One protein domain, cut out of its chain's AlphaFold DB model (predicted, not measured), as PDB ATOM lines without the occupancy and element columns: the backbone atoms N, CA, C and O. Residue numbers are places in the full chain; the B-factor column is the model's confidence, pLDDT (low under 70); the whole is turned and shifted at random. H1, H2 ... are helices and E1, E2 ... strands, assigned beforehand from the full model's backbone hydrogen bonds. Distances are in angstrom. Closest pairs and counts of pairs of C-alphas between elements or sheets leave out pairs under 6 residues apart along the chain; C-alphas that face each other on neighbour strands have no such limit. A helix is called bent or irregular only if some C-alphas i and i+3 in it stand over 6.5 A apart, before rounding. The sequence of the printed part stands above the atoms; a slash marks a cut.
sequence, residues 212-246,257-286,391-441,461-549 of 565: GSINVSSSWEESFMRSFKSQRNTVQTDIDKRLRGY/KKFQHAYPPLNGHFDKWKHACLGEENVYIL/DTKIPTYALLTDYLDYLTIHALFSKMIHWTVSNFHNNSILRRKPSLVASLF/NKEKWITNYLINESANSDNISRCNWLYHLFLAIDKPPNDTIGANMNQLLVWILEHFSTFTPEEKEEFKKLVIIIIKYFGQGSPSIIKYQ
ATOM      1  N   GLY A 212      -2.963  -9.281 -73.372       65.06
ATOM      2  CA  GLY A 212      -3.143  -9.984 -74.635       65.06
ATOM      3  C   GLY A 212      -4.618 -10.243 -74.933       65.06
ATOM      4  O   GLY A 212      -5.445 -10.432 -74.047       65.06
ATOM      5  N   SER A 213      -4.957 -10.216 -76.219       78.50
ATOM      6  CA  SER A 213      -6.324 -10.390 -76.706       78.50
ATOM      7  C   SER A 213      -6.377 -11.460 -77.785       78.50
ATOM      8  O   SER A 213      -5.473 -11.536 -78.620       78.50
ATOM      9  N   ILE A 214      -7.458 -12.238 -77.813       86.50
ATOM     10  CA  ILE A 214      -7.713 -13.206 -78.879       86.50
ATOM     11  C   ILE A 214      -8.656 -12.611 -79.920       86.50
ATOM     12  O   ILE A 214      -9.653 -11.976 -79.585       86.50
ATOM     13  N   ASN A 215      -8.338 -12.834 -81.194       88.69
ATOM     14  CA  ASN A 215      -9.184 -12.403 -82.300       88.69
ATOM     15  C   ASN A 215     -10.159 -13.517 -82.676       88.69
ATOM     16  O   ASN A 215      -9.747 -14.662 -82.896       88.69
ATOM     17  N   VAL A 216     -11.441 -13.175 -82.764       89.31
ATOM     18  CA  VAL A 216     -12.527 -14.120 -83.033       89.31
ATOM     19  C   VAL A 216     -13.530 -13.478 -83.991       89.31
ATOM     20  O   VAL A 216     -13.825 -12.296 -83.875       89.31
ATOM     21  N   SER A 217     -14.052 -14.227 -84.965       92.31
ATOM     22  CA  SER A 217     -15.207 -13.762 -85.747       92.31
ATOM     23  C   SER A 217     -16.485 -13.982 -84.935       92.31
ATOM     24  O   SER A 217     -16.672 -15.054 -84.350       92.31
ATOM     25  N   SER A 218     -17.375 -12.990 -84.928       89.19
ATOM     26  CA  SER A 218     -18.661 -13.066 -84.224       89.19
ATOM     27  C   SER A 218     -19.491 -14.266 -84.688       89.19
ATOM     28  O   SER A 218     -20.041 -14.995 -83.863       89.19
ATOM     29  N   SER A 219     -19.515 -14.539 -85.998       91.81
ATOM     30  CA  SER A 219     -20.278 -15.657 -86.572       91.81
ATOM     31  C   SER A 219     -19.734 -17.022 -86.131       91.81
ATOM     32  O   SER A 219     -20.503 -17.945 -85.830       91.81
ATOM     33  N   TRP A 220     -18.408 -17.148 -86.016       94.38
ATOM     34  CA  TRP A 220     -17.767 -18.354 -85.494       94.38
ATOM     35  C   TRP A 220     -18.069 -18.564 -84.007       94.38
ATOM     36  O   TRP A 220     -18.442 -19.673 -83.623       94.38
ATOM     37  N   GLU A 221     -17.960 -17.515 -83.179       94.31
ATOM     38  CA  GLU A 221     -18.258 -17.601 -81.741       94.31
ATOM     39  C   GLU A 221     -19.692 -18.073 -81.510       94.31
ATOM     40  O   GLU A 221     -19.919 -18.999 -80.731       94.31
ATOM     41  N   GLU A 222     -20.662 -17.464 -82.193       93.75
ATOM     42  CA  GLU A 222     -22.072 -17.816 -82.040       93.75
ATOM     43  C   GLU A 222     -22.342 -19.275 -82.413       93.75
ATOM     44  O   GLU A 222     -23.025 -19.994 -81.674       93.75
ATOM     45  N   SER A 223     -21.784 -19.728 -83.539       95.62
ATOM     46  CA  SER A 223     -21.909 -21.112 -84.000       95.62
ATOM     47  C   SER A 223     -21.294 -22.092 -82.998       95.62
ATOM     48  O   SER A 223     -21.943 -23.053 -82.566       95.62
ATOM     49  N   PHE A 224     -20.069 -21.806 -82.548       96.31
ATOM     50  CA  PHE A 224     -19.358 -22.612 -81.564       96.31
ATOM     51  C   PHE A 224     -20.116 -22.682 -80.233       96.31
ATOM     52  O   PHE A 224     -20.369 -23.771 -79.717       96.31
ATOM     53  N   MET A 225     -20.557 -21.540 -79.703       97.00
ATOM     54  CA  MET A 225     -21.278 -21.467 -78.433       97.00
ATOM     55  C   MET A 225     -22.642 -22.151 -78.489       97.00
ATOM     56  O   MET A 225     -23.068 -22.742 -77.493       97.00
ATOM     57  N   ARG A 226     -23.333 -22.111 -79.634       96.88
ATOM     58  CA  ARG A 226     -24.577 -22.864 -79.846       96.88
ATOM     59  C   ARG A 226     -24.320 -24.370 -79.795       96.88
ATOM     60  O   ARG A 226     -25.038 -25.082 -79.090       96.88
ATOM     61  N   SER A 227     -23.279 -24.838 -80.484       96.75
ATOM     62  CA  SER A 227     -22.872 -26.249 -80.477       96.75
ATOM     63  C   SER A 227     -22.470 -26.714 -79.073       96.75
ATOM     64  O   SER A 227     -23.025 -27.690 -78.566       96.75
ATOM     65  N   PHE A 228     -21.604 -25.958 -78.390       96.31
ATOM     66  CA  PHE A 228     -21.159 -26.257 -77.028       96.31
ATOM     67  C   PHE A 228     -22.333 -26.355 -76.043       96.31
ATOM     68  O   PHE A 228     -22.450 -27.333 -75.308       96.31
ATOM     69  N   LYS A 229     -23.259 -25.384 -76.065       96.25
ATOM     70  CA  LYS A 229     -24.469 -25.404 -75.222       96.25
ATOM     71  C   LYS A 229     -25.327 -26.644 -75.472       96.25
ATOM     72  O   LYS A 229     -25.820 -27.242 -74.520       96.25
ATOM     73  N   SER A 230     -25.495 -27.035 -76.734       96.38
ATOM     74  CA  SER A 230     -26.258 -28.230 -77.112       96.38
ATOM     75  C   SER A 230     -25.622 -29.513 -76.563       96.38
ATOM     76  O   SER A 230     -26.288 -30.316 -75.902       96.38
ATOM     77  N   GLN A 231     -24.310 -29.674 -76.760       94.56
ATOM     78  CA  GLN A 231     -23.563 -30.826 -76.251       94.56
ATOM     79  C   GLN A 231     -23.608 -30.892 -74.724       94.56
ATOM     80  O   GLN A 231     -23.928 -31.937 -74.160       94.56
ATOM     81  N   ARG A 232     -23.387 -29.759 -74.051       94.12
ATOM     82  CA  ARG A 232     -23.452 -29.671 -72.591       94.12
ATOM     83  C   ARG A 232     -24.829 -30.059 -72.062       94.12
ATOM     84  O   ARG A 232     -24.922 -30.843 -71.130       94.12
ATOM     85  N   ASN A 233     -25.903 -29.542 -72.660       93.19
ATOM     86  CA  ASN A 233     -27.261 -29.885 -72.237       93.19
ATOM     87  C   ASN A 233     -27.524 -31.391 -72.349       93.19
ATOM     88  O   ASN A 233     -28.194 -31.956 -71.487       93.19
ATOM     89  N   THR A 234     -26.971 -32.038 -73.376       92.69
ATOM     90  CA  THR A 234     -27.053 -33.493 -73.557       92.69
ATOM     91  C   THR A 234     -26.305 -34.222 -72.436       92.69
ATOM     92  O   THR A 234     -26.914 -35.016 -71.721       92.69
ATOM     93  N   VAL A 235     -25.028 -33.879 -72.218       90.75
ATOM     94  CA  VAL A 235     -24.177 -34.469 -71.168       90.75
ATOM     95  C   VAL A 235     -24.804 -34.289 -69.785       90.75
ATOM     96  O   VAL A 235     -24.978 -35.263 -69.056       90.75
ATOM     97  N   GLN A 236     -25.217 -33.069 -69.439       89.62
ATOM     98  CA  GLN A 236     -25.830 -32.764 -68.148       89.62
ATOM     99  C   GLN A 236     -27.133 -33.536 -67.944       89.62
ATOM    100  O   GLN A 236     -27.372 -34.079 -66.871       89.62
ATOM    101  N   THR A 237     -27.974 -33.621 -68.978       89.12
ATOM    102  CA  THR A 237     -29.234 -34.367 -68.897       89.12
ATOM    103  C   THR A 237     -28.982 -35.832 -68.552       89.12
ATOM    104  O   THR A 237     -29.731 -36.411 -67.762       89.12
ATOM    105  N   ASP A 238     -27.940 -36.433 -69.118       87.31
ATOM    106  CA  ASP A 238     -27.608 -37.833 -68.875       87.31
ATOM    107  C   ASP A 238     -26.915 -38.051 -67.523       87.31
ATOM    108  O   ASP A 238     -27.267 -39.002 -66.819       87.31
ATOM    109  N   ILE A 239     -26.051 -37.127 -67.086       86.25
ATOM    110  CA  ILE A 239     -25.515 -37.107 -65.713       86.25
ATOM    111  C   ILE A 239     -26.666 -37.009 -64.700       86.25
ATOM    112  O   ILE A 239     -26.769 -37.834 -63.790       86.25
ATOM    113  N   ASP A 240     -27.601 -36.079 -64.894       83.88
ATOM    114  CA  ASP A 240     -28.760 -35.894 -64.019       83.88
ATOM    115  C   ASP A 240     -29.679 -37.125 -64.016       83.88
ATOM    116  O   ASP A 240     -30.221 -37.509 -62.975       83.88
ATOM    117  N   LYS A 241     -29.896 -37.760 -65.179       83.69
ATOM    118  CA  LYS A 241     -30.652 -39.022 -65.272       83.69
ATOM    119  C   LYS A 241     -29.971 -40.122 -64.472       83.69
ATOM    120  O   LYS A 241     -30.664 -40.823 -63.738       83.69
ATOM    121  N   ARG A 242     -28.648 -40.264 -64.580       79.81
ATOM    122  CA  ARG A 242     -27.875 -41.242 -63.807       79.81
ATOM    123  C   ARG A 242     -27.991 -40.970 -62.306       79.81
ATOM    124  O   ARG A 242     -28.322 -41.887 -61.558       79.81
ATOM    125  N   LEU A 243     -27.802 -39.722 -61.874       76.62
ATOM    126  CA  LEU A 243     -27.941 -39.318 -60.469       76.62
ATOM    127  C   LEU A 243     -29.343 -39.616 -59.921       76.62
ATOM    128  O   LEU A 243     -29.475 -40.153 -58.822       76.62
ATOM    129  N   ARG A 244     -30.396 -39.359 -60.710       78.25
ATOM    130  CA  ARG A 244     -31.774 -39.738 -60.353       78.25
ATOM    131  C   ARG A 244     -31.962 -41.262 -60.328       78.25
ATOM    132  O   ARG A 244     -32.580 -41.783 -59.403       78.25
ATOM    133  N   GLY A 245     -31.395 -41.986 -61.290       67.38
ATOM    134  CA  GLY A 245     -31.493 -43.446 -61.404       67.38
ATOM    135  C   GLY A 245     -30.899 -44.208 -60.216       67.38
ATOM    136  O   GLY A 245     -31.454 -45.222 -59.805       67.38
ATOM    137  N   TYR A 246     -29.848 -43.689 -59.573       57.75
ATOM    138  CA  TYR A 246     -29.279 -44.312 -58.367       57.75
ATOM    139  C   TYR A 246     -30.237 -44.357 -57.167       57.75
ATOM    140  O   TYR A 246     -30.063 -45.200 -56.289       57.75
ATOM    141  N   LYS A 257     -18.113 -51.484 -65.479       59.69
ATOM    142  CA  LYS A 257     -17.143 -52.580 -65.297       59.69
ATOM    143  C   LYS A 257     -15.999 -52.552 -66.317       59.69
ATOM    144  O   LYS A 257     -14.886 -52.924 -65.974       59.69
ATOM    145  N   LYS A 258     -16.241 -52.097 -67.555       61.38
ATOM    146  CA  LYS A 258     -15.171 -51.909 -68.554       61.38
ATOM    147  C   LYS A 258     -14.236 -50.768 -68.154       61.38
ATOM    148  O   LYS A 258     -13.025 -50.906 -68.271       61.38
ATOM    149  N   PHE A 259     -14.793 -49.677 -67.629       64.31
ATOM    150  CA  PHE A 259     -14.008 -48.527 -67.188       64.31
ATOM    151  C   PHE A 259     -13.243 -48.772 -65.882       64.31
ATOM    152  O   PHE A 259     -12.147 -48.248 -65.745       64.31
ATOM    153  N   GLN A 260     -13.738 -49.629 -64.981       62.66
ATOM    154  CA  GLN A 260     -13.019 -50.017 -63.754       62.66
ATOM    155  C   GLN A 260     -11.651 -50.667 -64.011       62.66
ATOM    156  O   GLN A 260     -10.769 -50.582 -63.161       62.66
ATOM    157  N   HIS A 261     -11.473 -51.329 -65.157       58.19
ATOM    158  CA  HIS A 261     -10.188 -51.918 -65.542       58.19
ATOM    159  C   HIS A 261      -9.306 -50.955 -66.350       58.19
ATOM    160  O   HIS A 261      -8.092 -51.117 -66.360       58.19
ATOM    161  N   ALA A 262      -9.913 -49.969 -67.015       59.12
ATOM    162  CA  ALA A 262      -9.233 -49.015 -67.889       59.12
ATOM    163  C   ALA A 262      -8.772 -47.738 -67.172       59.12
ATOM    164  O   ALA A 262      -7.780 -47.133 -67.568       59.12
ATOM    165  N   TYR A 263      -9.494 -47.319 -66.133       66.06
ATOM    166  CA  TYR A 263      -9.247 -46.072 -65.427       66.06
ATOM    167  C   TYR A 263      -9.022 -46.324 -63.940       66.06
ATOM    168  O   TYR A 263      -9.694 -47.169 -63.340       66.06
ATOM    169  N   PRO A 264      -8.088 -45.590 -63.318       67.12
ATOM    170  CA  PRO A 264      -7.780 -45.774 -61.913       67.12
ATOM    171  C   PRO A 264      -8.974 -45.411 -61.012       67.12
ATOM    172  O   PRO A 264      -9.892 -44.696 -61.432       67.12
ATOM    173  N   PRO A 265      -8.966 -45.886 -59.752       65.88
ATOM    174  CA  PRO A 265      -9.960 -45.502 -58.761       65.88
ATOM    175  C   PRO A 265     -10.072 -43.979 -58.626       65.88
ATOM    176  O   PRO A 265      -9.087 -43.247 -58.746       65.88
ATOM    177  N   LEU A 266     -11.291 -43.528 -58.338       63.69
ATOM    178  CA  LEU A 266     -11.743 -42.134 -58.391       63.69
ATOM    179  C   LEU A 266     -10.999 -41.176 -57.428       63.69
ATOM    180  O   LEU A 266     -11.059 -39.968 -57.619       63.69
ATOM    181  N   ASN A 267     -10.216 -41.680 -56.460       61.09
ATOM    182  CA  ASN A 267      -9.499 -40.860 -55.476       61.09
ATOM    183  C   ASN A 267      -8.004 -41.204 -55.361       61.09
ATOM    184  O   ASN A 267      -7.624 -42.360 -55.195       61.09
ATOM    185  N   GLY A 268      -7.154 -40.170 -55.388       63.56
ATOM    186  CA  GLY A 268      -5.751 -40.224 -54.947       63.56
ATOM    187  C   GLY A 268      -4.715 -40.695 -55.976       63.56
ATOM    188  O   GLY A 268      -3.526 -40.466 -55.778       63.56
ATOM    189  N   HIS A 269      -5.123 -41.285 -57.101       76.06
ATOM    190  CA  HIS A 269      -4.194 -41.794 -58.120       76.06
ATOM    191  C   HIS A 269      -3.988 -40.823 -59.289       76.06
ATOM    192  O   HIS A 269      -4.178 -41.182 -60.451       76.06
ATOM    193  N   PHE A 270      -3.603 -39.582 -58.988       77.50
ATOM    194  CA  PHE A 270      -3.466 -38.531 -60.000       77.50
ATOM    195  C   PHE A 270      -2.428 -38.856 -61.075       77.50
ATOM    196  O   PHE A 270      -2.686 -38.576 -62.236       77.50
ATOM    197  N   ASP A 271      -1.327 -39.524 -60.737       74.88
ATOM    198  CA  ASP A 271      -0.327 -39.931 -61.733       74.88
ATOM    199  C   ASP A 271      -0.867 -40.984 -62.704       74.88
ATOM    200  O   ASP A 271      -0.617 -40.919 -63.905       74.88
ATOM    201  N   LYS A 272      -1.687 -41.919 -62.209       79.31
ATOM    202  CA  LYS A 272      -2.360 -42.902 -63.068       79.31
ATOM    203  C   LYS A 272      -3.405 -42.231 -63.954       79.31
ATOM    204  O   LYS A 272      -3.551 -42.616 -65.104       79.31
ATOM    205  N   TRP A 273      -4.117 -41.229 -63.433       83.44
ATOM    206  CA  TRP A 273      -5.036 -40.417 -64.232       83.44
ATOM    207  C   TRP A 273      -4.286 -39.593 -65.278       83.44
ATOM    208  O   TRP A 273      -4.729 -39.530 -66.416       83.44
ATOM    209  N   LYS A 274      -3.127 -39.021 -64.933       82.69
ATOM    210  CA  LYS A 274      -2.274 -38.288 -65.871       82.69
ATOM    211  C   LYS A 274      -1.846 -39.189 -67.026       82.69
ATOM    212  O   LYS A 274      -2.023 -38.811 -68.179       82.69
ATOM    213  N   HIS A 275      -1.386 -40.398 -66.718       79.62
ATOM    214  CA  HIS A 275      -1.032 -41.387 -67.727       79.62
ATOM    215  C   HIS A 275      -2.251 -41.849 -68.543       79.62
ATOM    216  O   HIS A 275      -2.194 -41.874 -69.764       79.62
ATOM    217  N   ALA A 276      -3.393 -42.132 -67.911       79.12
ATOM    218  CA  ALA A 276      -4.602 -42.555 -68.624       79.12
ATOM    219  C   ALA A 276      -5.183 -41.460 -69.541       79.12
ATOM    220  O   ALA A 276      -5.769 -41.766 -70.576       79.12
ATOM    221  N   CYS A 277      -5.044 -40.188 -69.159       82.62
ATOM    222  CA  CYS A 277      -5.537 -39.057 -69.940       82.62
ATOM    223  C   CYS A 277      -4.556 -38.624 -71.036       82.62
ATOM    224  O   CYS A 277      -4.976 -38.327 -72.151       82.62
ATOM    225  N   LEU A 278      -3.266 -38.538 -70.704       80.12
ATOM    226  CA  LEU A 278      -2.248 -37.876 -71.528       80.12
ATOM    227  C   LEU A 278      -1.160 -38.832 -72.038       80.12
ATOM    228  O   LEU A 278      -0.332 -38.426 -72.842       80.12
ATOM    229  N   GLY A 279      -1.120 -40.077 -71.561       75.50
ATOM    230  CA  GLY A 279      -0.009 -41.009 -71.794       75.50
ATOM    231  C   GLY A 279       1.269 -40.652 -71.027       75.50
ATOM    232  O   GLY A 279       2.270 -41.347 -71.144       75.50
ATOM    233  N   GLU A 280       1.252 -39.583 -70.225       75.88
ATOM    234  CA  GLU A 280       2.433 -39.072 -69.530       75.88
ATOM    235  C   GLU A 280       2.686 -39.837 -68.230       75.88
ATOM    236  O   GLU A 280       1.857 -39.825 -67.316       75.88
ATOM    237  N   GLU A 281       3.846 -40.483 -68.133       72.06
ATOM    238  CA  GLU A 281       4.292 -41.162 -66.917       72.06
ATOM    239  C   GLU A 281       4.906 -40.186 -65.900       72.06
ATOM    240  O   GLU A 281       5.355 -39.083 -66.224       72.06
ATOM    241  N   ASN A 282       4.920 -40.591 -64.627       69.56
ATOM    242  CA  ASN A 282       5.614 -39.837 -63.589       69.56
ATOM    243  C   ASN A 282       7.134 -39.954 -63.810       69.56
ATOM    244  O   ASN A 282       7.680 -41.053 -63.892       69.56
ATOM    245  N   VAL A 283       7.821 -38.813 -63.860       69.31
ATOM    246  CA  VAL A 283       9.263 -38.723 -64.138       69.31
ATOM    247  C   VAL A 283      10.110 -39.528 -63.151       69.31
ATOM    248  O   VAL A 283      11.133 -40.089 -63.535       69.31
ATOM    249  N   TYR A 284       9.677 -39.649 -61.897       65.88
ATOM    250  CA  TYR A 284      10.377 -40.470 -60.910       65.88
ATOM    251  C   TYR A 284      10.268 -41.969 -61.213       65.88
ATOM    252  O   TYR A 284      11.253 -42.685 -61.058       65.88
ATOM    253  N   ILE A 285       9.116 -42.424 -61.716       70.25
ATOM    254  CA  ILE A 285       8.920 -43.814 -62.157       70.25
ATOM    255  C   ILE A 285       9.798 -44.096 -63.382       70.25
ATOM    256  O   ILE A 285      10.470 -45.126 -63.440       70.25
ATOM    257  N   LEU A 286       9.859 -43.161 -64.333       70.62
ATOM    258  CA  LEU A 286      10.728 -43.276 -65.509       70.62
ATOM    259  C   LEU A 286      12.213 -43.327 -65.132       70.62
ATOM    260  O   LEU A 286      12.964 -44.125 -65.694       70.62
ATOM    261  N   ASP A 391      -5.567 -46.552 -76.269       46.62
ATOM    262  CA  ASP A 391      -5.181 -45.329 -76.967       46.62
ATOM    263  C   ASP A 391      -6.286 -44.257 -76.806       46.62
ATOM    264  O   ASP A 391      -6.871 -43.755 -77.762       46.62
ATOM    265  N   THR A 392      -6.687 -43.968 -75.564       53.41
ATOM    266  CA  THR A 392      -7.791 -43.056 -75.239       53.41
ATOM    267  C   THR A 392      -7.255 -41.682 -74.873       53.41
ATOM    268  O   THR A 392      -7.487 -41.183 -73.774       53.41
ATOM    269  N   LYS A 393      -6.561 -41.041 -75.818       61.69
ATOM    270  CA  LYS A 393      -6.169 -39.625 -75.694       61.69
ATOM    271  C   LYS A 393      -7.373 -38.673 -75.654       61.69
ATOM    272  O   LYS A 393      -7.234 -37.517 -75.271       61.69
ATOM    273  N   ILE A 394      -8.562 -39.157 -76.028       72.19
ATOM    274  CA  ILE A 394      -9.812 -38.392 -76.028       72.19
ATOM    275  C   ILE A 394     -10.797 -39.028 -75.034       72.19
ATOM    276  O   ILE A 394     -11.094 -40.222 -75.154       72.19
ATOM    277  N   PRO A 395     -11.338 -38.258 -74.072       79.00
ATOM    278  CA  PRO A 395     -12.363 -38.762 -73.166       79.00
ATOM    279  C   PRO A 395     -13.634 -39.119 -73.937       79.00
ATOM    280  O   PRO A 395     -14.198 -38.310 -74.670       79.00
ATOM    281  N   THR A 396     -14.110 -40.348 -73.754       81.94
ATOM    282  CA  THR A 396     -15.357 -40.794 -74.387       81.94
ATOM    283  C   THR A 396     -16.577 -40.239 -73.653       81.94
ATOM    284  O   THR A 396     -16.551 -40.049 -72.438       81.94
ATOM    285  N   TYR A 397     -17.686 -40.046 -74.371       82.56
ATOM    286  CA  TYR A 397     -18.963 -39.628 -73.779       82.56
ATOM    287  C   TYR A 397     -19.364 -40.510 -72.586       82.56
ATOM    288  O   TYR A 397     -19.658 -40.008 -71.507       82.56
ATOM    289  N   ALA A 398     -19.267 -41.833 -72.757       79.00
ATOM    290  CA  ALA A 398     -19.606 -42.801 -71.719       79.00
ATOM    291  C   ALA A 398     -18.686 -42.719 -70.489       79.00
ATOM    292  O   ALA A 398     -19.129 -42.998 -69.378       79.00
ATOM    293  N   LEU A 399     -17.421 -42.309 -70.646       83.06
ATOM    294  CA  LEU A 399     -16.537 -42.080 -69.502       83.06
ATOM    295  C   LEU A 399     -17.058 -40.929 -68.629       83.06
ATOM    296  O   LEU A 399     -17.118 -41.063 -67.407       83.06
ATOM    297  N   LEU A 400     -17.460 -39.825 -69.264       83.19
ATOM    298  CA  LEU A 400     -17.963 -38.631 -68.582       83.19
ATOM    299  C   LEU A 400     -19.319 -38.890 -67.916       83.19
ATOM    300  O   LEU A 400     -19.515 -38.497 -66.771       83.19
ATOM    301  N   THR A 401     -20.247 -39.555 -68.611       82.06
ATOM    302  CA  THR A 401     -21.621 -39.730 -68.117       82.06
ATOM    303  C   THR A 401     -21.783 -40.933 -67.200       82.06
ATOM    304  O   THR A 401     -22.520 -40.845 -66.218       82.06
ATOM    305  N   ASP A 402     -21.098 -42.050 -67.467       75.06
ATOM    306  CA  ASP A 402     -21.405 -43.337 -66.825       75.06
ATOM    307  C   ASP A 402     -20.391 -43.743 -65.755       75.06
ATOM    308  O   ASP A 402     -20.730 -44.529 -64.866       75.06
ATOM    309  N   TYR A 403     -19.156 -43.238 -65.832       76.62
ATOM    310  CA  TYR A 403     -18.074 -43.652 -64.938       76.62
ATOM    311  C   TYR A 403     -17.699 -42.572 -63.931       76.62
ATOM    312  O   TYR A 403     -17.827 -42.801 -62.727       76.62
ATOM    313  N   LEU A 404     -17.287 -41.395 -64.405       82.56
ATOM    314  CA  LEU A 404     -16.836 -40.320 -63.530       82.56
ATOM    315  C   LEU A 404     -17.992 -39.813 -62.663       82.56
ATOM    316  O   LEU A 404     -19.116 -39.640 -63.138       82.56
ATOM    317  N   ASP A 405     -17.733 -39.630 -61.373       82.38
ATOM    318  CA  ASP A 405     -18.650 -38.935 -60.480       82.38
ATOM    319  C   ASP A 405     -18.326 -37.435 -60.442       82.38
ATOM    320  O   ASP A 405     -17.300 -36.974 -60.948       82.38
ATOM    321  N   TYR A 406     -19.226 -36.665 -59.835       82.62
ATOM    322  CA  TYR A 406     -19.099 -35.213 -59.739       82.62
ATOM    323  C   TYR A 406     -17.773 -34.772 -59.095       82.62
ATOM    324  O   TYR A 406     -17.081 -33.892 -59.612       82.62
ATOM    325  N   LEU A 407     -17.385 -35.418 -57.989       83.38
ATOM    326  CA  LEU A 407     -16.154 -35.099 -57.266       83.38
ATOM    327  C   LEU A 407     -14.915 -35.364 -58.124       83.38
ATOM    328  O   LEU A 407     -14.002 -34.539 -58.156       83.38
ATOM    329  N   THR A 408     -14.901 -36.469 -58.867       84.81
ATOM    330  CA  THR A 408     -13.783 -36.819 -59.743       84.81
ATOM    331  C   THR A 408     -13.707 -35.900 -60.944       84.81
ATOM    332  O   THR A 408     -12.606 -35.501 -61.302       84.81
ATOM    333  N   ILE A 409     -14.835 -35.506 -61.545       88.19
ATOM    334  CA  ILE A 409     -14.845 -34.514 -62.635       88.19
ATOM    335  C   ILE A 409     -14.169 -33.224 -62.165       88.19
ATOM    336  O   ILE A 409     -13.268 -32.718 -62.833       88.19
ATOM    337  N   HIS A 410     -14.542 -32.727 -60.984       89.00
ATOM    338  CA  HIS A 410     -13.969 -31.508 -60.413       89.00
ATOM    339  C   HIS A 410     -12.481 -31.661 -60.064       89.00
ATOM    340  O   HIS A 410     -11.671 -30.775 -60.367       89.00
ATOM    341  N   ALA A 411     -12.099 -32.784 -59.451       87.44
ATOM    342  CA  ALA A 411     -10.710 -33.069 -59.110       87.44
ATOM    343  C   ALA A 411      -9.840 -33.214 -60.367       87.44
ATOM    344  O   ALA A 411      -8.769 -32.613 -60.447       87.44
ATOM    345  N   LEU A 412     -10.314 -33.959 -61.368       89.06
ATOM    346  CA  LEU A 412      -9.619 -34.178 -62.632       89.06
ATOM    347  C   LEU A 412      -9.516 -32.886 -63.441       89.06
ATOM    348  O   LEU A 412      -8.456 -32.621 -63.992       89.06
ATOM    349  N   PHE A 413     -10.549 -32.041 -63.455       92.19
ATOM    350  CA  PHE A 413     -10.487 -30.715 -64.072       92.19
ATOM    351  C   PHE A 413      -9.405 -29.844 -63.434       92.19
ATOM    352  O   PHE A 413      -8.536 -29.316 -64.126       92.19
ATOM    353  N   SER A 414      -9.402 -29.770 -62.102       89.75
ATOM    354  CA  SER A 414      -8.397 -29.016 -61.347       89.75
ATOM    355  C   SER A 414      -6.984 -29.536 -61.622       89.75
ATOM    356  O   SER A 414      -6.049 -28.761 -61.814       89.75
ATOM    357  N   LYS A 415      -6.818 -30.861 -61.690       88.81
ATOM    358  CA  LYS A 415      -5.528 -31.492 -61.984       88.81
ATOM    359  C   LYS A 415      -5.103 -31.334 -63.433       88.81
ATOM    360  O   LYS A 415      -3.926 -31.112 -63.661       88.81
ATOM    361  N   MET A 416      -6.024 -31.371 -64.388       90.06
ATOM    362  CA  MET A 416      -5.727 -31.140 -65.798       90.06
ATOM    363  C   MET A 416      -5.255 -29.704 -66.033       90.06
ATOM    364  O   MET A 416      -4.268 -29.490 -66.737       90.06
ATOM    365  N   ILE A 417      -5.889 -28.724 -65.380       89.94
ATOM    366  CA  ILE A 417      -5.408 -27.337 -65.371       89.94
ATOM    367  C   ILE A 417      -4.029 -27.272 -64.734       89.94
ATOM    368  O   ILE A 417      -3.110 -26.729 -65.341       89.94
ATOM    369  N   HIS A 418      -3.857 -27.886 -63.561       85.12
ATOM    370  CA  HIS A 418      -2.560 -27.925 -62.903       85.12
ATOM    371  C   HIS A 418      -1.486 -28.526 -63.813       85.12
ATOM    372  O   HIS A 418      -0.477 -27.878 -64.001       85.12
ATOM    373  N   TRP A 419      -1.702 -29.679 -64.450       84.19
ATOM    374  CA  TRP A 419      -0.743 -30.297 -65.377       84.19
ATOM    375  C   TRP A 419      -0.474 -29.458 -66.626       84.19
ATOM    376  O   TRP A 419       0.611 -29.548 -67.197       84.19
ATOM    377  N   THR A 420      -1.444 -28.657 -67.064       83.75
ATOM    378  CA  THR A 420      -1.281 -27.735 -68.195       83.75
ATOM    379  C   THR A 420      -0.383 -26.562 -67.791       83.75
ATOM    380  O   THR A 420       0.626 -26.297 -68.440       83.75
ATOM    381  N   VAL A 421      -0.680 -25.929 -66.654       79.56
ATOM    382  CA  VAL A 421       0.071 -24.780 -66.127       79.56
ATOM    383  C   VAL A 421       1.449 -25.198 -65.595       79.56
ATOM    384  O   VAL A 421       2.452 -24.559 -65.905       79.56
ATOM    385  N   SER A 422       1.530 -26.283 -64.818       70.12
ATOM    386  CA  SER A 422       2.739 -26.763 -64.134       70.12
ATOM    387  C   SER A 422       3.777 -27.301 -65.100       70.12
ATOM    388  O   SER A 422       4.963 -27.063 -64.880       70.12
ATOM    389  N   ASN A 423       3.364 -27.995 -66.171       65.31
ATOM    390  CA  ASN A 423       4.310 -28.406 -67.202       65.31
ATOM    391  C   ASN A 423       5.020 -27.167 -67.737       65.31
ATOM    392  O   ASN A 423       6.240 -27.142 -67.765       65.31
ATOM    393  N   PHE A 424       4.301 -26.087 -68.025       54.84
ATOM    394  CA  PHE A 424       4.934 -24.868 -68.506       54.84
ATOM    395  C   PHE A 424       5.715 -24.098 -67.430       54.84
ATOM    396  O   PHE A 424       6.767 -23.543 -67.730       54.84
ATOM    397  N   HIS A 425       5.247 -24.056 -66.179       52.56
ATOM    398  CA  HIS A 425       5.937 -23.338 -65.102       52.56
ATOM    399  C   HIS A 425       7.272 -24.000 -64.744       52.56
ATOM    400  O   HIS A 425       8.296 -23.317 -64.670       52.56
ATOM    401  N   ASN A 426       7.291 -25.334 -64.653       52.62
ATOM    402  CA  ASN A 426       8.528 -26.099 -64.544       52.62
ATOM    403  C   ASN A 426       9.420 -25.820 -65.760       52.62
ATOM    404  O   ASN A 426      10.590 -25.504 -65.590       52.62
ATOM    405  N   ASN A 427       8.874 -25.774 -66.977       49.06
ATOM    406  CA  ASN A 427       9.654 -25.458 -68.180       49.06
ATOM    407  C   ASN A 427      10.218 -24.029 -68.193       49.06
ATOM    408  O   ASN A 427      11.336 -23.813 -68.652       49.06
ATOM    409  N   SER A 428       9.473 -23.044 -67.694       41.81
ATOM    410  CA  SER A 428       9.884 -21.637 -67.631       41.81
ATOM    411  C   SER A 428      10.983 -21.428 -66.588       41.81
ATOM    412  O   SER A 428      11.983 -20.771 -66.875       41.81
ATOM    413  N   ILE A 429      10.856 -22.047 -65.409       44.59
ATOM    414  CA  ILE A 429      11.873 -22.004 -64.347       44.59
ATOM    415  C   ILE A 429      13.143 -22.748 -64.787       44.59
ATOM    416  O   ILE A 429      14.232 -22.179 -64.702       44.59
ATOM    417  N   LEU A 430      13.004 -23.958 -65.344       46.12
ATOM    418  CA  LEU A 430      14.117 -24.762 -65.869       46.12
ATOM    419  C   LEU A 430      14.861 -24.048 -67.016       46.12
ATOM    420  O   LEU A 430      16.086 -24.122 -67.090       46.12
ATOM    421  N   ARG A 431      14.150 -23.306 -67.883       42.78
ATOM    422  CA  ARG A 431      14.756 -22.516 -68.975       42.78
ATOM    423  C   ARG A 431      15.395 -21.209 -68.503       42.78
ATOM    424  O   ARG A 431      16.413 -20.805 -69.057       42.78
ATOM    425  N   ARG A 432      14.802 -20.516 -67.522       42.00
ATOM    426  CA  ARG A 432      15.272 -19.191 -67.070       42.00
ATOM    427  C   ARG A 432      16.386 -19.268 -66.030       42.00
ATOM    428  O   ARG A 432      17.187 -18.339 -65.955       42.00
ATOM    429  N   LYS A 433      16.435 -20.321 -65.208       46.12
ATOM    430  CA  LYS A 433      17.420 -20.449 -64.120       46.12
ATOM    431  C   LYS A 433      17.907 -21.895 -63.944       46.12
ATOM    432  O   LYS A 433      17.562 -22.529 -62.948       46.12
ATOM    433  N   PRO A 434      18.772 -22.398 -64.844       46.16
ATOM    434  CA  PRO A 434      19.329 -23.751 -64.743       46.16
ATOM    435  C   PRO A 434      20.039 -24.026 -63.406       46.16
ATOM    436  O   PRO A 434      20.034 -25.149 -62.917       46.16
ATOM    437  N   SER A 435      20.623 -22.995 -62.783       47.41
ATOM    438  CA  SER A 435      21.374 -23.096 -61.523       47.41
ATOM    439  C   SER A 435      20.515 -23.222 -60.257       47.41
ATOM    440  O   SER A 435      21.028 -23.653 -59.233       47.41
ATOM    441  N   LEU A 436      19.225 -22.867 -60.308       47.16
ATOM    442  CA  LEU A 436      18.299 -22.890 -59.156       47.16
ATOM    443  C   LEU A 436      17.538 -24.224 -59.040       47.16
ATOM    444  O   LEU A 436      16.827 -24.480 -58.074       47.16
ATOM    445  N   VAL A 437      17.700 -25.091 -60.037       51.84
ATOM    446  CA  VAL A 437      17.085 -26.420 -60.098       51.84
ATOM    447  C   VAL A 437      17.757 -27.373 -59.112       51.84
ATOM    448  O   VAL A 437      17.075 -28.139 -58.441       51.84
ATOM    449  N   ALA A 438      19.077 -27.243 -58.942       48.00
ATOM    450  CA  ALA A 438      19.854 -28.017 -57.977       48.00
ATOM    451  C   ALA A 438      19.445 -27.748 -56.515       48.00
ATOM    452  O   ALA A 438      19.642 -28.605 -55.670       48.00
ATOM    453  N   SER A 439      18.847 -26.591 -56.193       47.62
ATOM    454  CA  SER A 439      18.366 -26.297 -54.832       47.62
ATOM    455  C   SER A 439      16.904 -26.697 -54.596       47.62
ATOM    456  O   SER A 439      16.507 -26.893 -53.456       47.62
ATOM    457  N   LEU A 440      16.087 -26.821 -55.648       47.81
ATOM    458  CA  LEU A 440      14.665 -27.193 -55.543       47.81
ATOM    459  C   LEU A 440      14.454 -28.685 -55.251       47.81
ATOM    460  O   LEU A 440      13.442 -29.052 -54.660       47.81
ATOM    461  N   PHE A 441      15.402 -29.534 -55.648       49.72
ATOM    462  CA  PHE A 441      15.384 -30.970 -55.353       49.72
ATOM    463  C   PHE A 441      16.231 -31.349 -54.133       49.72
ATOM    464  O   PHE A 441      16.069 -32.443 -53.596       49.72
ATOM    465  N   ASN A 461      23.271 -37.091 -60.216       70.50
ATOM    466  CA  ASN A 461      22.973 -37.715 -61.510       70.50
ATOM    467  C   ASN A 461      21.464 -37.891 -61.747       70.50
ATOM    468  O   ASN A 461      20.993 -37.631 -62.859       70.50
ATOM    469  N   LYS A 462      20.693 -38.245 -60.707       71.25
ATOM    470  CA  LYS A 462      19.221 -38.287 -60.752       71.25
ATOM    471  C   LYS A 462      18.634 -36.927 -61.103       71.25
ATOM    472  O   LYS A 462      17.826 -36.824 -62.022       71.25
ATOM    473  N   GLU A 463      19.061 -35.877 -60.417       67.31
ATOM    474  CA  GLU A 463      18.554 -34.520 -60.634       67.31
ATOM    475  C   GLU A 463      18.882 -33.984 -62.029       67.31
ATOM    476  O   GLU A 463      18.004 -33.437 -62.704       67.31
ATOM    477  N   LYS A 464      20.117 -34.190 -62.506       72.00
ATOM    478  CA  LYS A 464      20.524 -33.806 -63.867       72.00
ATOM    479  C   LYS A 464      19.706 -34.535 -64.927       72.00
ATOM    480  O   LYS A 464      19.269 -33.911 -65.895       72.00
ATOM    481  N   TRP A 465      19.470 -35.835 -64.751       78.25
ATOM    482  CA  TRP A 465      18.662 -36.605 -65.692       78.25
ATOM    483  C   TRP A 465      17.203 -36.150 -65.695       78.25
ATOM    484  O   TRP A 465      16.672 -35.863 -66.764       78.25
ATOM    485  N   ILE A 466      16.581 -36.007 -64.516       69.75
ATOM    486  CA  ILE A 466      15.189 -35.548 -64.373       69.75
ATOM    487  C   ILE A 466      15.018 -34.174 -65.021       69.75
ATOM    488  O   ILE A 466      14.067 -33.952 -65.768       69.75
ATOM    489  N   THR A 467      15.969 -33.270 -64.791       66.62
ATOM    490  CA  THR A 467      15.968 -31.925 -65.374       66.62
ATOM    491  C   THR A 467      16.047 -31.966 -66.899       66.62
ATOM    492  O   THR A 467      15.227 -31.345 -67.574       66.62
ATOM    493  N   ASN A 468      16.990 -32.727 -67.459       68.75
ATOM    494  CA  ASN A 468      17.147 -32.855 -68.910       68.75
ATOM    495  C   ASN A 468      15.937 -33.534 -69.563       68.75
ATOM    496  O   ASN A 468      15.501 -33.114 -70.634       68.75
ATOM    497  N   TYR A 469      15.378 -34.556 -68.911       70.44
ATOM    498  CA  TYR A 469      14.160 -35.221 -69.358       70.44
ATOM    499  C   TYR A 469      12.988 -34.239 -69.386       70.44
ATOM    500  O   TYR A 469      12.354 -34.085 -70.424       70.44
ATOM    501  N   LEU A 470      12.761 -33.490 -68.300       66.56
ATOM    502  CA  LEU A 470      11.710 -32.474 -68.237       66.56
ATOM    503  C   LEU A 470      11.873 -31.398 -69.319       66.56
ATOM    504  O   LEU A 470      10.883 -31.035 -69.941       66.56
ATOM    505  N   ILE A 471      13.096 -30.925 -69.594       64.50
ATOM    506  CA  ILE A 471      13.378 -29.927 -70.646       64.50
ATOM    507  C   ILE A 471      13.106 -30.463 -72.061       64.50
ATOM    508  O   ILE A 471      12.693 -29.695 -72.932       64.50
ATOM    509  N   ASN A 472      13.319 -31.756 -72.307       64.62
ATOM    510  CA  ASN A 472      13.042 -32.371 -73.606       64.62
ATOM    511  C   ASN A 472      11.553 -32.716 -73.771       64.62
ATOM    512  O   ASN A 472      10.962 -32.392 -74.800       64.62
ATOM    513  N   GLU A 473      10.922 -33.296 -72.748       64.75
ATOM    514  CA  GLU A 473       9.496 -33.659 -72.760       64.75
ATOM    515  C   GLU A 473       8.602 -32.410 -72.854       64.75
ATOM    516  O   GLU A 473       7.591 -32.384 -73.551       64.75
ATOM    517  N   SER A 474       9.049 -31.327 -72.216       57.88
ATOM    518  CA  SER A 474       8.552 -29.955 -72.327       57.88
ATOM    519  C   SER A 474       8.292 -29.478 -73.752       57.88
ATOM    520  O   SER A 474       7.318 -28.764 -73.982       57.88
ATOM    521  N   ALA A 475       9.189 -29.798 -74.686       57.91
ATOM    522  CA  ALA A 475       9.081 -29.359 -76.073       57.91
ATOM    523  C   ALA A 475       8.060 -30.191 -76.864       57.91
ATOM    524  O   ALA A 475       7.562 -29.729 -77.886       57.91
ATOM    525  N   ASN A 476       7.732 -31.384 -76.363       59.91
ATOM    526  CA  ASN A 476       6.840 -32.356 -76.987       59.91
ATOM    527  C   ASN A 476       5.487 -32.460 -76.263       59.91
ATOM    528  O   ASN A 476       4.747 -33.418 -76.487       59.91
ATOM    529  N   SER A 477       5.161 -31.515 -75.370       66.44
ATOM    530  CA  SER A 477       3.926 -31.577 -74.590       66.44
ATOM    531  C   SER A 477       2.704 -31.566 -75.509       66.44
ATOM    532  O   SER A 477       2.490 -30.603 -76.245       66.44
ATOM    533  N   ASP A 478       1.879 -32.609 -75.432       78.25
ATOM    534  CA  ASP A 478       0.648 -32.726 -76.217       78.25
ATOM    535  C   ASP A 478      -0.440 -31.795 -75.647       78.25
ATOM    536  O   ASP A 478      -1.272 -32.179 -74.813       78.25
ATOM    537  N   ASN A 479      -0.380 -30.516 -76.025       82.50
ATOM    538  CA  ASN A 479      -1.333 -29.498 -75.584       82.50
ATOM    539  C   ASN A 479      -2.718 -29.689 -76.207       82.50
ATOM    540  O   ASN A 479      -3.720 -29.359 -75.577       82.50
ATOM    541  N   ILE A 480      -2.798 -30.284 -77.397       85.31
ATOM    542  CA  ILE A 480      -4.073 -30.586 -78.055       85.31
ATOM    543  C   ILE A 480      -4.853 -31.613 -77.230       85.31
ATOM    544  O   ILE A 480      -6.029 -31.397 -76.932       85.31
ATOM    545  N   SER A 481      -4.204 -32.691 -76.777       86.00
ATOM    546  CA  SER A 481      -4.843 -33.677 -75.895       86.00
ATOM    547  C   SER A 481      -5.310 -33.057 -74.572       86.00
ATOM    548  O   SER A 481      -6.417 -33.348 -74.116       86.00
ATOM    549  N   ARG A 482      -4.536 -32.134 -73.983       88.12
ATOM    550  CA  ARG A 482      -4.966 -31.376 -72.789       88.12
ATOM    551  C   ARG A 482      -6.209 -30.541 -73.062       88.12
ATOM    552  O   ARG A 482      -7.160 -30.601 -72.284       88.12
ATOM    553  N   CYS A 483      -6.225 -29.798 -74.168       91.00
ATOM    554  CA  CYS A 483      -7.378 -28.999 -74.570       91.00
ATOM    555  C   CYS A 483      -8.617 -29.865 -74.787       91.00
ATOM    556  O   CYS A 483      -9.694 -29.515 -74.309       91.00
ATOM    557  N   ASN A 484      -8.457 -31.022 -75.432       90.50
ATOM    558  CA  ASN A 484      -9.536 -31.981 -75.627       90.50
ATOM    559  C   ASN A 484     -10.098 -32.465 -74.287       90.50
ATOM    560  O   ASN A 484     -11.313 -32.436 -74.091       90.50
ATOM    561  N   TRP A 485      -9.248 -32.857 -73.337       92.00
ATOM    562  CA  TRP A 485      -9.708 -33.250 -72.004       92.00
ATOM    563  C   TRP A 485     -10.413 -32.115 -71.265       92.00
ATOM    564  O   TRP A 485     -11.505 -32.321 -70.735       92.00
ATOM    565  N   LEU A 486      -9.837 -30.913 -71.268       94.31
ATOM    566  CA  LEU A 486     -10.439 -29.740 -70.635       94.31
ATOM    567  C   LEU A 486     -11.801 -29.407 -71.248       94.31
ATOM    568  O   LEU A 486     -12.758 -29.220 -70.501       94.31
ATOM    569  N   TYR A 487     -11.921 -29.403 -72.578       95.44
ATOM    570  CA  TYR A 487     -13.181 -29.177 -73.292       95.44
ATOM    571  C   TYR A 487     -14.283 -30.130 -72.819       95.44
ATOM    572  O   TYR A 487     -15.390 -29.705 -72.495       95.44
ATOM    573  N   HIS A 488     -13.973 -31.420 -72.731       93.62
ATOM    574  CA  HIS A 488     -14.941 -32.431 -72.321       93.62
ATOM    575  C   HIS A 488     -15.295 -32.345 -70.835       93.62
ATOM    576  O   HIS A 488     -16.450 -32.550 -70.468       93.62
ATOM    577  N   LEU A 489     -14.339 -31.986 -69.977       93.94
ATOM    578  CA  LEU A 489     -14.616 -31.720 -68.565       93.94
ATOM    579  C   LEU A 489     -15.485 -30.465 -68.395       93.94
ATOM    580  O   LEU A 489     -16.407 -30.484 -67.585       93.94
ATOM    581  N   PHE A 490     -15.296 -29.422 -69.212       95.50
ATOM    582  CA  PHE A 490     -16.181 -28.251 -69.230       95.50
ATOM    583  C   PHE A 490     -17.639 -28.605 -69.558       95.50
ATOM    584  O   PHE A 490     -18.546 -27.952 -69.037       95.50
ATOM    585  N   LEU A 491     -17.890 -29.634 -70.379       94.69
ATOM    586  CA  LEU A 491     -19.254 -30.101 -70.669       94.69
ATOM    587  C   LEU A 491     -19.958 -30.676 -69.431       94.69
ATOM    588  O   LEU A 491     -21.184 -30.637 -69.369       94.69
ATOM    589  N   ALA A 492     -19.195 -31.201 -68.472       91.94
ATOM    590  CA  ALA A 492     -19.705 -31.879 -67.284       91.94
ATOM    591  C   ALA A 492     -19.674 -31.010 -66.010       91.94
ATOM    592  O   ALA A 492     -20.133 -31.452 -64.960       91.94
ATOM    593  N   ILE A 493     -19.132 -29.788 -66.080       92.56
ATOM    594  CA  ILE A 493     -19.096 -28.845 -64.954       92.56
ATOM    595  C   ILE A 493     -20.404 -28.053 -64.868       92.56
ATOM    596  O   ILE A 493     -20.885 -27.478 -65.855       92.56
ATOM    597  N   ASP A 494     -20.942 -27.957 -63.653       86.94
ATOM    598  CA  ASP A 494     -22.153 -27.199 -63.347       86.94
ATOM    599  C   ASP A 494     -21.968 -25.678 -63.490       86.94
ATOM    600  O   ASP A 494     -20.870 -25.129 -63.420       86.94
ATOM    601  N   LYS A 495     -23.088 -24.975 -63.710       84.69
ATOM    602  CA  LYS A 495     -23.141 -23.508 -63.770       84.69
ATOM    603  C   LYS A 495     -24.143 -23.020 -62.713       84.69
ATOM    604  O   LYS A 495     -25.284 -23.479 -62.770       84.69
ATOM    605  N   PRO A 496     -23.784 -22.069 -61.831       86.25
ATOM    606  CA  PRO A 496     -22.481 -21.398 -61.732       86.25
ATOM    607  C   PRO A 496     -21.359 -22.350 -61.273       86.25
ATOM    608  O   PRO A 496     -21.648 -23.303 -60.547       86.25
ATOM    609  N   PRO A 497     -20.101 -22.121 -61.700       88.56
ATOM    610  CA  PRO A 497     -18.979 -22.878 -61.166       88.56
ATOM    611  C   PRO A 497     -18.807 -22.530 -59.682       88.56
ATOM    612  O   PRO A 497     -19.115 -21.413 -59.266       88.56
ATOM    613  N   ASN A 498     -18.310 -23.476 -58.887       88.75
ATOM    614  CA  ASN A 498     -17.903 -23.163 -57.518       88.75
ATOM    615  C   ASN A 498     -16.618 -22.309 -57.519       88.75
ATOM    616  O   ASN A 498     -15.905 -22.259 -58.525       88.75
ATOM    617  N   ASP A 499     -16.307 -21.676 -56.388       85.25
ATOM    618  CA  ASP A 499     -15.195 -20.720 -56.287       85.25
ATOM    619  C   ASP A 499     -13.846 -21.331 -56.687       85.25
ATOM    620  O   ASP A 499     -13.065 -20.709 -57.404       85.25
ATOM    621  N   THR A 500     -13.586 -22.583 -56.298       86.62
ATOM    622  CA  THR A 500     -12.344 -23.293 -56.642       86.62
ATOM    623  C   THR A 500     -12.217 -23.531 -58.146       86.62
ATOM    624  O   THR A 500     -11.161 -23.310 -58.730       86.62
ATOM    625  N   ILE A 501     -13.294 -23.970 -58.795       91.00
ATOM    626  CA  ILE A 501     -13.320 -24.215 -60.238       91.00
ATOM    627  C   ILE A 501     -13.216 -22.895 -61.003       91.00
ATOM    628  O   ILE A 501     -12.459 -22.826 -61.969       91.00
ATOM    629  N   GLY A 502     -13.910 -21.845 -60.555       89.12
ATOM    630  CA  GLY A 502     -13.787 -20.500 -61.118       89.12
ATOM    631  C   GLY A 502     -12.357 -19.962 -61.018       89.12
ATOM    632  O   GLY A 502     -11.803 -19.495 -62.012       89.12
ATOM    633  N   ALA A 503     -11.709 -20.117 -59.861       86.75
ATOM    634  CA  ALA A 503     -10.305 -19.753 -59.674       86.75
ATOM    635  C   ALA A 503      -9.373 -20.532 -60.617       86.75
ATOM    636  O   ALA A 503      -8.525 -19.928 -61.270       86.75
ATOM    637  N   ASN A 504      -9.574 -21.846 -60.769       89.00
ATOM    638  CA  ASN A 504      -8.793 -22.657 -61.708       89.00
ATOM    639  C   ASN A 504      -9.002 -22.214 -63.167       89.00
ATOM    640  O   ASN A 504      -8.043 -22.154 -63.932       89.00
ATOM    641  N   MET A 505     -10.233 -21.870 -63.562       92.88
ATOM    642  CA  MET A 505     -10.522 -21.322 -64.894       92.88
ATOM    643  C   MET A 505      -9.786 -20.000 -65.134       92.88
ATOM    644  O   MET A 505      -9.203 -19.816 -66.201       92.88
ATOM    645  N   ASN A 506      -9.767 -19.106 -64.143       88.75
ATOM    646  CA  ASN A 506      -9.025 -17.848 -64.219       88.75
ATOM    647  C   ASN A 506      -7.511 -18.092 -64.297       88.75
ATOM    648  O   ASN A 506      -6.841 -17.485 -65.127       88.75
ATOM    649  N   GLN A 507      -6.974 -19.035 -63.519       85.62
ATOM    650  CA  GLN A 507      -5.565 -19.426 -63.602       85.62
ATOM    651  C   GLN A 507      -5.202 -19.958 -64.996       85.62
ATOM    652  O   GLN A 507      -4.180 -19.571 -65.562       85.62
ATOM    653  N   LEU A 508      -6.050 -20.821 -65.568       90.50
ATOM    654  CA  LEU A 508      -5.875 -21.311 -66.931       90.50
ATOM    655  C   LEU A 508      -5.924 -20.156 -67.940       90.50
ATOM    656  O   LEU A 508      -5.094 -20.108 -68.841       90.50
ATOM    657  N   LEU A 509      -6.862 -19.219 -67.782       89.69
ATOM    658  CA  LEU A 509      -7.014 -18.068 -68.668       89.69
ATOM    659  C   LEU A 509      -5.766 -17.175 -68.662       89.69
ATOM    660  O   LEU A 509      -5.246 -16.873 -69.733       89.69
ATOM    661  N   VAL A 510      -5.244 -16.822 -67.481       84.81
ATOM    662  CA  VAL A 510      -3.979 -16.070 -67.345       84.81
ATOM    663  C   VAL A 510      -2.858 -16.791 -68.078       84.81
ATOM    664  O   VAL A 510      -2.151 -16.191 -68.885       84.81
ATOM    665  N   TRP A 511      -2.725 -18.093 -67.825       85.56
ATOM    666  CA  TRP A 511      -1.666 -18.890 -68.420       85.56
ATOM    667  C   TRP A 511      -1.773 -18.943 -69.949       85.56
ATOM    668  O   TRP A 511      -0.763 -18.763 -70.629       85.56
ATOM    669  N   ILE A 512      -2.974 -19.142 -70.503       88.06
ATOM    670  CA  ILE A 512      -3.187 -19.151 -71.956       88.06
ATOM    671  C   ILE A 512      -2.756 -17.813 -72.555       88.06
ATOM    672  O   ILE A 512      -2.064 -17.805 -73.568       88.06
ATOM    673  N   LEU A 513      -3.153 -16.696 -71.943       86.19
ATOM    674  CA  LEU A 513      -2.885 -15.359 -72.468       86.19
ATOM    675  C   LEU A 513      -1.395 -15.000 -72.426       86.19
ATOM    676  O   LEU A 513      -0.859 -14.539 -73.434       86.19
ATOM    677  N   GLU A 514      -0.706 -15.299 -71.321       81.38
ATOM    678  CA  GLU A 514       0.741 -15.072 -71.178       81.38
ATOM    679  C   GLU A 514       1.550 -15.822 -72.252       81.38
ATOM    680  O   GLU A 514       2.564 -15.325 -72.748       81.38
ATOM    681  N   HIS A 515       1.079 -17.003 -72.661       78.81
ATOM    682  CA  HIS A 515       1.803 -17.900 -73.564       78.81
ATOM    683  C   HIS A 515       1.230 -17.956 -74.980       78.81
ATOM    684  O   HIS A 515       1.803 -18.627 -75.844       78.81
ATOM    685  N   PHE A 516       0.156 -17.210 -75.258       83.62
ATOM    686  CA  PHE A 516      -0.607 -17.321 -76.501       83.62
ATOM    687  C   PHE A 516       0.258 -17.131 -77.749       83.62
ATOM    688  O   PHE A 516       0.055 -17.796 -78.759       83.62
ATOM    689  N   SER A 517       1.263 -16.254 -77.689       79.44
ATOM    690  CA  SER A 517       2.185 -15.995 -78.802       79.44
ATOM    691  C   SER A 517       3.053 -17.209 -79.164       79.44
ATOM    692  O   SER A 517       3.345 -17.401 -80.347       79.44
ATOM    693  N   THR A 518       3.401 -18.040 -78.176       79.81
ATOM    694  CA  THR A 518       4.318 -19.187 -78.308       79.81
ATOM    695  C   THR A 518       3.657 -20.450 -78.853       79.81
ATOM    696  O   THR A 518       4.356 -21.336 -79.338       79.81
ATOM    697  N   PHE A 519       2.326 -20.519 -78.818       83.69
ATOM    698  CA  PHE A 519       1.570 -21.669 -79.299       83.69
ATOM    699  C   PHE A 519       1.593 -21.788 -80.827       83.69
ATOM    700  O   PHE A 519       1.585 -20.792 -81.569       83.69
ATOM    701  N   THR A 520       1.570 -23.029 -81.302       85.88
ATOM    702  CA  THR A 520       1.349 -23.371 -82.709       85.88
ATOM    703  C   THR A 520      -0.048 -22.921 -83.167       85.88
ATOM    704  O   THR A 520      -0.929 -22.678 -82.339       85.88
ATOM    705  N   PRO A 521      -0.294 -22.778 -84.483       86.12
ATOM    706  CA  PRO A 521      -1.616 -22.403 -84.989       86.12
ATOM    707  C   PRO A 521      -2.741 -23.347 -84.536       86.12
ATOM    708  O   PRO A 521      -3.822 -22.881 -84.197       86.12
ATOM    709  N   GLU A 522      -2.477 -24.653 -84.481       87.12
ATOM    710  CA  GLU A 522      -3.455 -25.658 -84.045       87.12
ATOM    711  C   GLU A 522      -3.785 -25.511 -82.554       87.12
ATOM    712  O   GLU A 522      -4.953 -25.436 -82.174       87.12
ATOM    713  N   GLU A 523      -2.764 -25.362 -81.707       88.31
ATOM    714  CA  GLU A 523      -2.947 -25.109 -80.273       88.31
ATOM    715  C   GLU A 523      -3.702 -23.801 -80.016       88.31
ATOM    716  O   GLU A 523      -4.566 -23.753 -79.142       88.31
ATOM    717  N   LYS A 524      -3.419 -22.746 -80.792       89.44
ATOM    718  CA  LYS A 524      -4.131 -21.463 -80.693       89.44
ATOM    719  C   LYS A 524      -5.626 -21.627 -80.927       89.44
ATOM    720  O   LYS A 524      -6.406 -21.027 -80.191       89.44
ATOM    721  N   GLU A 525      -6.036 -22.425 -81.912       90.50
ATOM    722  CA  GLU A 525      -7.457 -22.683 -82.165       90.50
ATOM    723  C   GLU A 525      -8.110 -23.476 -81.026       90.50
ATOM    724  O   GLU A 525      -9.216 -23.136 -80.600       90.50
ATOM    725  N   GLU A 526      -7.430 -24.480 -80.473       93.06
ATOM    726  CA  GLU A 526      -7.976 -25.254 -79.352       93.06
ATOM    727  C   GLU A 526      -8.056 -24.434 -78.055       93.06
ATOM    728  O   GLU A 526      -9.097 -24.413 -77.394       93.06
ATOM    729  N   PHE A 527      -7.015 -23.670 -77.713       92.81
ATOM    730  CA  PHE A 527      -7.049 -22.783 -76.548       92.81
ATOM    731  C   PHE A 527      -8.063 -21.648 -76.713       92.81
ATOM    732  O   PHE A 527      -8.728 -21.287 -75.741       92.81
ATOM    733  N   LYS A 528      -8.262 -21.130 -77.934       93.50
ATOM    734  CA  LYS A 528      -9.311 -20.140 -78.230       93.50
ATOM    735  C   LYS A 528     -10.694 -20.664 -77.843       93.50
ATOM    736  O   LYS A 528     -11.451 -19.935 -77.201       93.50
ATOM    737  N   LYS A 529     -11.018 -21.927 -78.149       95.44
ATOM    738  CA  LYS A 529     -12.285 -22.553 -77.720       95.44
ATOM    739  C   LYS A 529     -12.440 -22.527 -76.199       95.44
ATOM    740  O   LYS A 529     -13.512 -22.177 -75.708       95.44
ATOM    741  N   LEU A 530     -11.382 -22.861 -75.453       96.25
ATOM    742  CA  LEU A 530     -11.414 -22.855 -73.985       96.25
ATOM    743  C   LEU A 530     -11.620 -21.444 -73.425       96.25
ATOM    744  O   LEU A 530     -12.465 -21.261 -72.553       96.25
ATOM    745  N   VAL A 531     -10.909 -20.444 -73.957       94.81
ATOM    746  CA  VAL A 531     -11.068 -19.035 -73.556       94.81
ATOM    747  C   VAL A 531     -12.509 -18.568 -73.764       94.81
ATOM    748  O   VAL A 531     -13.111 -17.993 -72.856       94.81
ATOM    749  N   ILE A 532     -13.097 -18.872 -74.925       95.62
ATOM    750  CA  ILE A 532     -14.494 -18.538 -75.216       95.62
ATOM    751  C   ILE A 532     -15.450 -19.221 -74.230       95.62
ATOM    752  O   ILE A 532     -16.350 -18.562 -73.712       95.62
ATOM    753  N   ILE A 533     -15.251 -20.504 -73.915       96.94
ATOM    754  CA  ILE A 533     -16.066 -21.204 -72.910       96.94
ATOM    755  C   ILE A 533     -15.953 -20.507 -71.545       96.94
ATOM    756  O   ILE A 533     -16.969 -20.177 -70.934       96.94
ATOM    757  N   ILE A 534     -14.741 -20.237 -71.069       95.44
ATOM    758  CA  ILE A 534     -14.491 -19.629 -69.754       95.44
ATOM    759  C   ILE A 534     -15.188 -18.260 -69.640       95.44
ATOM    760  O   ILE A 534     -15.979 -18.042 -68.717       95.44
ATOM    761  N   ILE A 535     -14.990 -17.381 -70.625       93.25
ATOM    762  CA  ILE A 535     -15.511 -16.009 -70.596       93.25
ATOM    763  C   ILE A 535     -17.008 -15.968 -70.920       93.25
ATOM    764  O   ILE A 535     -17.806 -15.442 -70.147       93.25
ATOM    765  N   LYS A 536     -17.433 -16.535 -72.055       94.44
ATOM    766  CA  LYS A 536     -18.813 -16.385 -72.555       94.44
ATOM    767  C   LYS A 536     -19.787 -17.353 -71.909       94.44
ATOM    768  O   LYS A 536     -20.969 -17.030 -71.762       94.44
ATOM    769  N   TYR A 537     -19.334 -18.554 -71.551       95.44
ATOM    770  CA  TYR A 537     -20.206 -19.542 -70.928       95.44
ATOM    771  C   TYR A 537     -20.237 -19.416 -69.409       95.44
ATOM    772  O   TYR A 537     -21.324 -19.292 -68.831       95.44
ATOM    773  N   PHE A 538     -19.068 -19.454 -68.771       94.38
ATOM    774  CA  PHE A 538     -18.946 -19.446 -67.313       94.38
ATOM    775  C   PHE A 538     -18.871 -18.039 -66.708       94.38
ATOM    776  O   PHE A 538     -19.081 -17.905 -65.503       94.38
ATOM    777  N   GLY A 539     -18.666 -16.998 -67.523       91.00
ATOM    778  CA  GLY A 539     -18.611 -15.613 -67.049       91.00
ATOM    779  C   GLY A 539     -17.355 -15.311 -66.236       91.00
ATOM    780  O   GLY A 539     -17.412 -14.483 -65.333       91.00
ATOM    781  N   GLN A 540     -16.262 -16.032 -66.491       89.69
ATOM    782  CA  GLN A 540     -14.991 -15.879 -65.787       89.69
ATOM    783  C   GLN A 540     -14.015 -15.065 -66.649       89.69
ATOM    784  O   GLN A 540     -13.830 -15.379 -67.823       89.69
ATOM    785  N   GLY A 541     -13.392 -14.033 -66.075       84.62
ATOM    786  CA  GLY A 541     -12.509 -13.100 -66.790       84.62
ATOM    787  C   GLY A 541     -13.238 -11.956 -67.511       84.62
ATOM    788  O   GLY A 541     -14.469 -11.900 -67.551       84.62
ATOM    789  N   SER A 542     -12.472 -11.011 -68.067       85.31
ATOM    790  CA  SER A 542     -13.029  -9.850 -68.772       85.31
ATOM    791  C   SER A 542     -13.495 -10.187 -70.199       85.31
ATOM    792  O   SER A 542     -12.734 -10.777 -70.970       85.31
ATOM    793  N   PRO A 543     -14.690  -9.730 -70.628       86.19
ATOM    794  CA  PRO A 543     -15.117  -9.811 -72.025       86.19
ATOM    795  C   PRO A 543     -14.174  -9.110 -73.017       86.19
ATOM    796  O   PRO A 543     -14.127  -9.522 -74.173       86.19
ATOM    797  N   SER A 544     -13.415  -8.094 -72.580       84.69
ATOM    798  CA  SER A 544     -12.488  -7.323 -73.435       84.69
ATOM    799  C   SER A 544     -11.304  -8.137 -73.972       84.69
ATOM    800  O   SER A 544     -10.655  -7.732 -74.934       84.69
ATOM    801  N   ILE A 545     -11.043  -9.314 -73.394       87.81
ATOM    802  CA  ILE A 545     -10.029 -10.260 -73.881       87.81
ATOM    803  C   ILE A 545     -10.376 -10.762 -75.298       87.81
ATOM    804  O   ILE A 545      -9.479 -11.106 -76.072       87.81
ATOM    805  N   ILE A 546     -11.663 -10.791 -75.661       88.62
ATOM    806  CA  ILE A 546     -12.144 -11.226 -76.976       88.62
ATOM    807  C   ILE A 546     -12.324  -9.999 -77.867       88.62
ATOM    808  O   ILE A 546     -13.196  -9.166 -77.624       88.62
ATOM    809  N   LYS A 547     -11.522  -9.908 -78.930       89.31
ATOM    810  CA  LYS A 547     -11.643  -8.869 -79.957       89.31
ATOM    811  C   LYS A 547     -12.283  -9.442 -81.209       89.31
ATOM    812  O   LYS A 547     -11.841 -10.467 -81.733       89.31
ATOM    813  N   TYR A 548     -13.312  -8.760 -81.697       88.06
ATOM    814  CA  TYR A 548     -13.989  -9.156 -82.922       88.06
ATOM    815  C   TYR A 548     -13.281  -8.584 -84.138       88.06
ATOM    816  O   TYR A 548     -12.892  -7.417 -84.153       88.06
ATOM    817  N   GLN A 549     -13.081  -9.424 -85.149       84.50
ATOM    818  CA  GLN A 549     -12.630  -8.946 -86.450       84.50
ATOM    819  C   GLN A 549     -13.830  -8.367 -87.195       84.50
ATOM    820  O   GLN A 549     -14.790  -9.087 -87.460       84.50
TER     821      GLN A 549
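Overview. This is residues 212 to 246, 257 to 286, 391 to 441 and 461 to 549 of the 565 residues of the protein "Predicted protein" of Naegleria gruberi (UniProt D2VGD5). Four helices, H6, H9, H10 and H11, form an up-and-down bundle, and the long helix H1 crosses the end of it where H9 and H11 finish. The far part of H6 runs out beyond the bundle and, with H7, H8 and H4, makes an arm; H3 and H5 pack on H9, H2 lies beyond H5, and a small parallel pair of strands, E1 and E2, sits beside H11. The printed part has 205 residues, with eleven named helices and two named strands in the order E1, H1 to H11, E2; the sheet's order is E1, E2, and the class is mostly helix. The whole is compact, with a radius of gyration of the C-alphas of 18.1 A, and it spans 54 by 49 by 30 A.

Along the chain. E1 is residues 214 to 216, beginning with C-alpha 214 at (-7.713, -13.206, -78.879), and its partner E2 is residues 546 to 548, ending with C-alpha 548 at (-13.989, -9.156, -82.922). H1, the longest helix, is residues 218 to 245 and 40.1 A long. H2 is residues 257 to 262, H3 270 to 278, H4 283 to 286 and H5 397 to 403. H6, residues 406 to 432, is 38.6 A long and begins at C-alpha 406 (-19.099, -35.213, -59.739). H7 is residues 434 to 440. H8, residues 461 to 476, is 23.0 A long, and H9, residues 479 to 492, is 20.3 A. H10, residues 499 to 518, is 29.5 A long; it has a kink of 29 degrees near residue 512 and is irregular, with C-alphas 514 and 517 at 7.8 A. H11, residues 521 to 537, is 23.5 A long.

Arrangement. E1 and E2 are parallel neighbours at 41 degrees, with N 216 and O 547 at 2.9 A and N 547 and O 214 at 2.9 A, both within hydrogen-bond range. The closest C-alphas of E1 and H11 are those of Ile 214 and Lys 528, 7.1 A apart. H10 and H11 form a helical hairpin, opposite ways at a shallow tilt of 31 degrees; their closest C-alphas are Leu 509 and Val 531, 6.4 A. H11 touches H9, the hub, which touches five helices, at a shallow tilt of 21 degrees, the same way, closest at C-alphas 480 and 523, 6.0 A. H6, with residues 409 to 420 alone, touches H9 opposite ways at a shallow tilt of 26 degrees; C-alphas 413 and 489 are closest, 6.2 A. H1 touches H9 at a steep tilt of 57 degrees, closest at C-alphas 232 and 491, 4.6 A, with residues 228 to 239 of H1 and 491 to 492 of H9 alone. H3 touches H6 about perpendicular, at 83 degrees, closest at C-alphas 270 and 415, 7.6 A. H5, with a shallow tilt of 26 degrees, touches residues 235 to 242 of H1; C-alphas 401 and 239 are 5.3 A apart, their closest. H2 is close to H5 but not clearly touching, closest at C-alphas 259 and 403, 6.7 A. H8 touches residues 423 to 431 of H6, closest at C-alphas 474 and 427, 6.2 A, and it touches H4, closest at C-alphas 466 and 283, 6.7 A. H7 is close to H8 but not clearly touching, closest at C-alphas 438 and 463, 7.1 A. H1 and H10 are apart. Every O i to N i+4 pair is within hydrogen-bond range in H1, H3, H5 and H11; the counts are 1 of 2 in H2, 22 of 23 in H6, 1 of 3 in H7 with 2 of 4 O i to N i+3 pairs, 10 of 12 in H8, 9 of 10 in H9 and 14 of 16 in H10, and H4 is too short for such a pair.

Size, cuts and confidence. The C-alphas farthest apart are those of Gly 245 and Ser 435, 56.6 A. Three cuts leave gaps of 16.2 A between C-alphas 246 and 257, 19.7 A between 286 and 391, and 11.9 A between 441 and 461. Of the links that are printed whole, none is long. Mean pLDDT of the printed part is 79.2, and 52 residues are under 70, among them 257 to 268 and 423 to 441.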